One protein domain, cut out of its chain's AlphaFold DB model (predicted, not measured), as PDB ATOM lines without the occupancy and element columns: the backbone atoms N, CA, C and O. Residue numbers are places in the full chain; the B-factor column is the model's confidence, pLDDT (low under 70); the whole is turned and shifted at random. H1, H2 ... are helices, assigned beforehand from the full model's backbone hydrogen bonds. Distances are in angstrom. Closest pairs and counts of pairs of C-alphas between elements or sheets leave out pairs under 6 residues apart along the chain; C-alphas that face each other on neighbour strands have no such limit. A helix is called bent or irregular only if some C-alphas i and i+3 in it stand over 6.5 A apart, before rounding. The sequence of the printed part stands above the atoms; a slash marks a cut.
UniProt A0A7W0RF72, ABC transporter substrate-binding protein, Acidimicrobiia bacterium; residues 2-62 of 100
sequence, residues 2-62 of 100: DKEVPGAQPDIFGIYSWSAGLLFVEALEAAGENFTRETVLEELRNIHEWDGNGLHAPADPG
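Overview. This is residues 2 to 62 of the 100 residues of the protein "ABC transporter substrate-binding protein" of Acidimicrobiia bacterium (UniProt A0A7W0RF72). One long helix, H1, makes most of the length of the model, and a short second helix, H2, packs steeply on its last part, residues 23 to 31. Residues 3 to 9 stick out beyond the beginning of H1, while the long loop of residues 46 to 62 folds back from H2 beside H1 and then returns toward H2. The printed part has 61 residues with two named helices, H1 then H2, and no named strand; its class is all helix, though under half of the residues, 29 of 61, are in named elements. The whole is loose, with a radius of gyration of the C-alphas of 13.5 A, and only just flat, spanning 38 by 26 by 14 A.

Arrangement. Residues 3 to 9 stand free. H1, residues 12 to 31, touches H2, residues 37 to 45, with its residues 23 to 31 alone. The closest C-alphas of the two, those of Ala 27 and Glu 43, are 5.3 A apart. The helices run opposite ways at a steep tilt of 69 degrees, only just short of about perpendicular, with their centres 13.4 A apart. In H1 and H2 every O i to N i+4 pair is within hydrogen-bond range.

Along the chain. H1 has 20 residues and begins at C-alpha 12, (-15.787, 27.456, -15.085). It ends at C-alpha 31, (1.104, 13.087, 2.943), 28.6 A from its first C-alpha. H2 has 9 residues and measures 12.4 A from its first to its last C-alpha; it ends at C-alpha 45, (4.822, 17.747, -7.021). Neither helix is bent.

Size, cuts and confidence. The two C-alphas farthest apart, those of Gly 7 and Asn 34, are 38.3 A from each other. The printed part has no cut, and the link from H1 to H2 is tight, with 5 residues. The C-alphas of residues 46 to 62, a stretch with no named element, lie 7 to 14 A from the mean of all C-alphas. The mean pLDDT of the printed part is 91.9, and residues 2 to 4 are under 70.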
ATOM      1  N   ASP A   2     -25.638  25.430  -5.593       54.28
ATOM      2  CA  ASP A   2     -26.922  25.878  -5.009       54.28
ATOM      3  C   ASP A   2     -27.057  25.696  -3.487       54.28
ATOM      4  O   ASP A   2     -27.746  26.473  -2.832       54.28
ATOM      5  N   LYS A   3     -26.406  24.671  -2.915       61.78
ATOM      6  CA  LYS A   3     -26.421  24.405  -1.468       61.78
ATOM      7  C   LYS A   3     -25.497  25.311  -0.645       61.78
ATOM      8  O   LYS A   3     -25.772  25.497   0.532       61.78
ATOM      9  N   GLU A   4     -24.449  25.867  -1.248       68.19
ATOM     10  CA  GLU A   4     -23.434  26.664  -0.537       68.19
ATOM     11  C   GLU A   4     -23.647  28.166  -0.738       68.19
ATOM     12  O   GLU A   4     -23.482  28.957   0.188       68.19
ATOM     13  N   VAL A   5     -24.059  28.572  -1.944       70.38
ATOM     14  CA  VAL A   5     -24.353  29.968  -2.277       70.38
ATOM     15  C   VAL A   5     -25.684  30.013  -3.031       70.38
ATOM     16  O   VAL A   5     -25.717  29.741  -4.234       70.38
ATOM     17  N   PRO A   6     -26.797  30.337  -2.347       78.12
ATOM     18  CA  PRO A   6     -28.108  30.401  -2.977       78.12
ATOM     19  C   PRO A   6     -28.105  31.345  -4.186       78.12
ATOM     20  O   PRO A   6     -27.793  32.528  -4.060       78.12
ATOM     21  N   GLY A   7     -28.455  30.820  -5.362       78.06
ATOM     22  CA  GLY A   7     -28.514  31.578  -6.617       78.06
ATOM     23  C   GLY A   7     -27.198  31.673  -7.396       78.06
ATOM     24  O   GLY A   7     -27.210  32.209  -8.507       78.06
ATOM     25  N   ALA A   8     -26.087  31.140  -6.875       78.69
ATOM     26  CA  ALA A   8     -24.842  31.059  -7.632       78.69
ATOM     27  C   ALA A   8     -24.983  30.085  -8.804       78.69
ATOM     28  O   ALA A   8     -25.317  28.916  -8.621       78.69
ATOM     29  N   GLN A   9     -24.694  30.568 -10.008       80.88
ATOM     30  CA  GLN A   9     -24.679  29.730 -11.200       80.88
ATOM     31  C   GLN A   9     -23.331  29.009 -11.300       80.88
ATOM     32  O   GLN A   9     -22.299  29.648 -11.086       80.88
ATOM     33  N   PRO A  10     -23.304  27.704 -11.618       80.06
ATOM     34  CA  PRO A  10     -22.069  27.028 -11.973       80.06
ATOM     35  C   PRO A  10     -21.381  27.728 -13.139       80.06
ATOM     36  O   PRO A  10     -21.969  27.909 -14.204       80.06
ATOM     37  N   ASP A  11     -20.126  28.091 -12.928       86.25
ATOM     38  CA  ASP A  11     -19.243  28.593 -13.965       86.25
ATOM     39  C   ASP A  11     -17.901  27.858 -13.916       86.25
ATOM     40  O   ASP A  11     -17.616  27.060 -13.013       86.25
ATOM     41  N   ILE A  12     -17.076  28.122 -14.923       86.88
ATOM     42  CA  ILE A  12     -15.787  27.456 -15.085       86.88
ATOM     43  C   ILE A  12     -14.817  27.751 -13.928       86.88
ATOM     44  O   ILE A  12     -14.020  26.891 -13.561       86.88
ATOM     45  N   PHE A  13     -14.908  28.923 -13.294       90.00
ATOM     46  CA  PHE A  13     -14.044  29.283 -12.168       90.00
ATOM     47  C   PHE A  13     -14.429  28.518 -10.903       90.00
ATOM     48  O   PHE A  13     -13.552  28.082 -10.152       90.00
ATOM     49  N   GLY A  14     -15.730  28.305 -10.690       89.69
ATOM     50  CA  GLY A  14     -16.236  27.426  -9.641       89.69
ATOM     51  C   GLY A  14     -15.755  25.985  -9.822       89.69
ATOM     52  O   GLY A  14     -15.295  25.371  -8.860       89.69
ATOM     53  N   ILE A  15     -15.787  25.473 -11.059       90.44
ATOM     54  CA  ILE A  15     -15.274  24.134 -11.396       90.44
ATOM     55  C   ILE A  15     -13.769  24.037 -11.111       90.44
ATOM     56  O   ILE A  15     -13.343  23.098 -10.440       90.44
ATOM     57  N   TYR A  16     -12.965  25.017 -11.539       91.94
ATOM     58  CA  TYR A  16     -11.522  25.012 -11.267       91.94
ATOM     59  C   TYR A  16     -11.193  25.133  -9.781       91.94
ATOM     60  O   TYR A  16     -10.291  24.452  -9.297       91.94
ATOM     61  N   SER A  17     -11.943  25.946  -9.037       92.69
ATOM     62  CA  SER A  17     -11.761  26.075  -7.587       92.69
ATOM     63  C   SER A  17     -12.076  24.763  -6.867       92.69
ATOM     64  O   SER A  17     -11.353  24.368  -5.954       92.69
ATOM     65  N   TRP A  18     -13.130  24.063  -7.297       92.88
ATOM     66  CA  TRP A  18     -13.481  22.749  -6.767       92.88
ATOM     67  C   TRP A  18     -12.424  21.692  -7.101       92.88
ATOM     68  O   TRP A  18     -11.985  20.974  -6.207       92.88
ATOM     69  N   SER A  19     -11.963  21.645  -8.356       95.75
ATOM     70  CA  SER A  19     -10.883  20.745  -8.781       95.75
ATOM     71  C   SER A  19      -9.597  20.981  -7.979       95.75
ATOM     72  O   SER A  19      -9.017  20.035  -7.455       95.75
ATOM     73  N   ALA A  20      -9.195  22.239  -7.773       95.56
ATOM     74  CA  ALA A  20      -8.032  22.568  -6.947       95.56
ATOM     75  C   ALA A  20      -8.204  22.131  -5.480       95.56
ATOM     76  O   ALA A  20      -7.246  21.695  -4.844       95.56
ATOM     77  N   GLY A  21      -9.424  22.227  -4.943       96.38
ATOM     78  CA  GLY A  21      -9.751  21.714  -3.613       96.38
ATOM     79  C   GLY A  21      -9.609  20.195  -3.517       96.38
ATOM     80  O   GLY A  21      -9.012  19.706  -2.563       96.38
ATOM     81  N   LEU A  22     -10.102  19.456  -4.516       97.25
ATOM     82  CA  LEU A  22      -9.931  18.001  -4.598       97.25
ATOM     83  C   LEU A  22      -8.448  17.613  -4.690       97.25
ATOM     84  O   LEU A  22      -8.008  16.756  -3.933       97.25
ATOM     85  N   LEU A  23      -7.671  18.301  -5.532       97.56
ATOM     86  CA  LEU A  23      -6.229  18.074  -5.674       97.56
ATOM     87  C   LEU A  23      -5.482  18.272  -4.345       97.56
ATOM     88  O   LEU A  23      -4.568  17.525  -4.007       97.56
ATOM     89  N   PHE A  24      -5.874  19.285  -3.570       96.94
ATOM     90  CA  PHE A  24      -5.303  19.524  -2.248       96.94
ATOM     91  C   PHE A  24      -5.645  18.408  -1.251       96.94
ATOM     92  O   PHE A  24      -4.787  18.029  -0.456       96.94
ATOM     93  N   VAL A  25      -6.870  17.872  -1.295       97.00
ATOM     94  CA  VAL A  25      -7.280  16.734  -0.456       97.00
ATOM     95  C   VAL A  25      -6.498  15.472  -0.826       97.00
ATOM     96  O   VAL A  25      -5.964  14.837   0.076       97.00
ATOM     97  N   GLU A  26      -6.343  15.172  -2.117       97.12
ATOM     98  CA  GLU A  26      -5.525  14.052  -2.616       97.12
ATOM     99  C   GLU A  26      -4.098  14.108  -2.038       97.12
ATOM    100  O   GLU A  26      -3.597  13.143  -1.460       97.12
ATOM    101  N   ALA A  27      -3.460  15.281  -2.107       97.81
ATOM    102  CA  ALA A  27      -2.111  15.469  -1.583       97.81
ATOM    103  C   ALA A  27      -2.033  15.413  -0.047       97.81
ATOM    104  O   ALA A  27      -1.028  14.964   0.502       97.81
ATOM    105  N   LEU A  28      -3.074  15.866   0.662       97.94
ATOM    106  CA  LEU A  28      -3.162  15.723   2.118       97.94
ATOM    107  C   LEU A  28      -3.262  14.255   2.534       97.94
ATOM    108  O   LEU A  28      -2.593  13.846   3.482       97.94
ATOM    109  N   GLU A  29      -4.089  13.477   1.838       97.19
ATOM    110  CA  GLU A  29      -4.251  12.046   2.092       97.19
ATOM    111  C   GLU A  29      -2.948  11.288   1.814       97.19
ATOM    112  O   GLU A  29      -2.531  10.472   2.639       97.19
ATOM    113  N   ALA A  30      -2.257  11.621   0.718       97.19
ATOM    114  CA  ALA A  30      -0.950  11.059   0.380       97.19
ATOM    115  C   ALA A  30       0.141  11.413   1.409       97.19
ATOM    116  O   ALA A  30       0.952  10.558   1.766       97.19
ATOM    117  N   ALA A  31       0.133  12.642   1.941       98.06
ATOM    118  CA  ALA A  31       1.104  13.087   2.943       98.06
ATOM    119  C   ALA A  31       0.942  12.377   4.303       98.06
ATOM    120  O   ALA A  31       1.873  12.368   5.111       98.06
ATOM    121  N   GLY A  32      -0.224  11.775   4.556       96.31
ATOM    122  CA  GLY A  32      -0.493  10.951   5.729       96.31
ATOM    123  C   GLY A  32      -0.679  11.726   7.039       96.31
ATOM    124  O   GLY A  32      -0.909  12.937   7.085       96.31
ATOM    125  N   GLU A  33      -0.625  10.996   8.156       95.31
ATOM    126  CA  GLU A  33      -0.793  11.574   9.491       95.31
ATOM    127  C   GLU A  33       0.369  12.513   9.856       95.31
ATOM    128  O   GLU A  33       1.532  12.220   9.592       95.31
ATOM    129  N   ASN A  34       0.070  13.610  10.561       95.00
ATOM    130  CA  ASN A  34       1.044  14.644  10.945       95.00
ATOM    131  C   ASN A  34       1.715  15.358   9.756       95.00
ATOM    132  O   ASN A  34       2.863  15.794   9.877       95.00
ATOM    133  N   PHE A  35       1.003  15.504   8.633       96.88
ATOM    134  CA  PHE A  35       1.476  16.273   7.486       96.88
ATOM    135  C   PHE A  35       1.981  17.669   7.892       96.88
ATOM    136  O   PHE A  35       1.427  18.342   8.770       96.88
ATOM    137  N   THR A  36       3.020  18.135   7.204       97.88
ATOM    138  CA  THR A  36       3.433  19.540   7.215       97.88
ATOM    139  C   THR A  36       3.104  20.181   5.873       97.88
ATOM    140  O   THR A  36       2.699  19.524   4.915       97.88
ATOM    141  N   ARG A  37       3.285  21.497   5.770       97.69
ATOM    142  CA  ARG A  37       3.155  22.179   4.479       97.69
ATOM    143  C   ARG A  37       4.136  21.606   3.450       97.69
ATOM    144  O   ARG A  37       3.794  21.492   2.279       97.69
ATOM    145  N   GLU A  38       5.351  21.290   3.882       98.19
ATOM    146  CA  GLU A  38       6.421  20.770   3.037       98.19
ATOM    147  C   GLU A  38       6.051  19.403   2.464       98.19
ATOM    148  O   GLU A  38       6.127  19.251   1.248       98.19
ATOM    149  N   THR A  39       5.558  18.474   3.293       98.19
ATOM    150  CA  THR A  39       5.143  17.139   2.825       98.19
ATOM    151  C   THR A  39       3.986  17.226   1.832       98.19
ATOM    152  O   THR A  39       4.019  16.578   0.798       98.19
ATOM    153  N   VAL A  40       2.998  18.100   2.065       98.00
ATOM    154  CA  VAL A  40       1.884  18.282   1.111       98.00
ATOM    155  C   VAL A  40       2.374  18.850  -0.222       98.00
ATOM    156  O   VAL A  40       1.921  18.436  -1.284       98.00
ATOM    157  N   LEU A  41       3.316  19.799  -0.194       97.44
ATOM    158  CA  LEU A  41       3.911  20.340  -1.419       97.44
ATOM    159  C   LEU A  41       4.787  19.314  -2.149       97.44
ATOM    160  O   LEU A  41       4.928  19.414  -3.365       97.44
ATOM    161  N   GLU A  42       5.418  18.388  -1.429       97.94
ATOM    162  CA  GLU A  42       6.135  17.256  -2.021       97.94
ATOM    163  C   GLU A  42       5.169  16.308  -2.729       97.94
ATOM    164  O   GLU A  42       5.398  16.013  -3.898       97.94
ATOM    165  N   GLU A  43       4.049  15.947  -2.098       98.19
ATOM    166  CA  GLU A  43       3.043  15.095  -2.740       98.19
ATOM    167  C   GLU A  43       2.379  15.769  -3.943       98.19
ATOM    168  O   GLU A  43       2.269  15.158  -5.001       98.19
ATOM    169  N   LEU A  44       2.045  17.063  -3.854       97.06
ATOM    170  CA  LEU A  44       1.529  17.821  -5.003       97.06
ATOM    171  C   LEU A  44       2.489  17.803  -6.201       97.06
ATOM    172  O   LEU A  44       2.039  17.780  -7.345       97.06
ATOM    173  N   ARG A  45       3.807  17.813  -5.957       97.50
ATOM    174  CA  ARG A  45       4.822  17.747  -7.021       97.50
ATOM    175  C   ARG A  45       4.886  16.387  -7.714       97.50
ATOM    176  O   ARG A  45       5.402  16.331  -8.823       97.50
ATOM    177  N   ASN A  46       4.369  15.332  -7.087       97.69
ATOM    178  CA  ASN A  46       4.349  13.980  -7.644       97.69
ATOM    179  C   ASN A  46       3.108  13.710  -8.518       97.69
ATOM    180  O   ASN A  46       3.033  12.664  -9.163       97.69
ATOM    181  N   ILE A  47       2.137  14.629  -8.555       97.38
ATOM    182  CA  ILE A  47       0.901  14.473  -9.329       97.38
ATOM    183  C   ILE A  47       1.129  15.004 -10.745       97.38
ATOM    184  O   ILE A  47       1.094  16.210 -10.980       97.38
ATOM    185  N   HIS A  48       1.357  14.096 -11.692       96.94
ATOM    186  CA  HIS A  48       1.620  14.434 -13.099       96.94
ATOM    187  C   HIS A  48       0.425  14.230 -14.036       96.94
ATOM    188  O   HIS A  48       0.490  14.592 -15.207       96.94
ATOM    189  N   GLU A  49      -0.674  13.677 -13.527       95.50
ATOM    190  CA  GLU A  49      -1.907  13.470 -14.278       95.50
ATOM    191  C   GLU A  49      -3.092  13.811 -13.373       95.50
ATOM    192  O   GLU A  49      -3.313  13.166 -12.349       95.50
ATOM    193  N   TRP A  50      -3.819  14.876 -13.718       96.69
ATOM    194  CA  TRP A  50      -4.959  15.359 -12.940       96.69
ATOM    195  C   TRP A  50      -6.072  15.895 -13.837       96.69
ATOM    196  O   TRP A  50      -5.883  16.878 -14.554       96.69
ATOM    197  N   ASP A  51      -7.258  15.300 -13.755       95.56
ATOM    198  CA  ASP A  51      -8.443  15.694 -14.531       95.56
ATOM    199  C   ASP A  51      -9.619  16.164 -13.645       95.56
ATOM    200  O   ASP A  51     -10.718  16.448 -14.130       95.56
ATOM    201  N   GLY A  52      -9.396  16.252 -12.327       94.00
ATOM    202  CA  GLY A  52     -10.421  16.630 -11.360       94.00
ATOM    203  C   GLY A  52     -11.577  15.632 -11.275       94.00
ATOM    204  O   GLY A  52     -12.720  16.063 -11.129       94.00
ATOM    205  N   ASN A  53     -11.305  14.327 -11.389       91.69
ATOM    206  CA  ASN A  53     -12.302  13.256 -11.515       91.69
ATOM    207  C   ASN A  53     -13.150  13.395 -12.793       91.69
ATOM    208  O   ASN A  53     -14.377  13.258 -12.766       91.69
ATOM    209  N   GLY A  54     -12.489  13.709 -13.908       90.00
ATOM    210  CA  GLY A  54     -13.104  13.900 -15.225       90.00
ATOM    211  C   GLY A  54     -13.825  15.239 -15.420       90.00
ATOM    212  O   GLY A  54     -14.617  15.379 -16.355       90.00
ATOM    213  N   LEU A  55     -13.592  16.230 -14.551       89.56
ATOM    214  CA  LEU A  55     -14.190  17.567 -14.663       89.56
ATOM    215  C   LEU A  55     -13.565  18.417 -15.776       89.56
ATOM    216  O   LEU A  55     -14.241  19.285 -16.331       89.56
ATOM    217  N   HIS A  56     -12.285  18.209 -16.079       92.38
ATOM    218  CA  HIS A  56     -11.563  18.946 -17.114       92.38
ATOM    219  C   HIS A  56     -10.543  18.052 -17.824       92.38
ATOM    220  O   HIS A  56     -10.297  16.926 -17.408       92.38
ATOM    221  N   ALA A  57      -9.949  18.557 -18.906       94.12
ATOM    222  CA  ALA A  57      -8.863  17.867 -19.596       94.12
ATOM    223  C   ALA A  57      -7.692  17.582 -18.630       94.12
ATOM    224  O   ALA A  57      -7.439  18.419 -17.755       94.12
ATOM    225  N   PRO A  58      -6.968  16.458 -18.784       94.38
ATOM    226  CA  PRO A  58      -5.820  16.142 -17.938       94.38
ATOM    227  C   PRO A  58      -4.768  17.261 -17.936       94.38
ATOM    228  O   PRO A  58      -4.400  17.776 -18.991       94.38
ATOM    229  N   ALA A  59      -4.298  17.629 -16.746       95.00
ATOM    230  CA  ALA A  59      -3.214  18.576 -16.492       95.00
ATOM    231  C   ALA A  59      -2.026  17.882 -15.808       95.00
ATOM    232  O   ALA A  59      -2.201  16.829 -15.192       95.00
ATOM    233  N   ASP A  60      -0.859  18.536 -15.822       96.75
ATOM    234  CA  ASP A  60       0.326  18.131 -15.055       96.75
ATOM    235  C   ASP A  60       0.661  19.214 -14.004       96.75
ATOM    236  O   ASP A  60       1.465  20.122 -14.254       96.75
ATOM    237  N   PRO A  61       0.020  19.177 -12.819       95.94
ATOM    238  CA  PRO A  61       0.292  20.145 -11.762       95.94
ATOM    239  C   PRO A  61       1.696  19.991 -11.158       95.94
ATOM    240  O   PRO A  61       2.284  20.999 -10.757       95.94
ATOM    241  N   GLY A  62       2.264  18.782 -11.141       97.00
ATOM    242  CA  GLY A  62       3.612  18.513 -10.638       97.00
ATOM    243  C   GLY A  62       4.707  19.214 -11.447       97.00
ATOM    244  O   GLY A  62       5.672  19.733 -10.878       97.00
TER     245      GLY A  62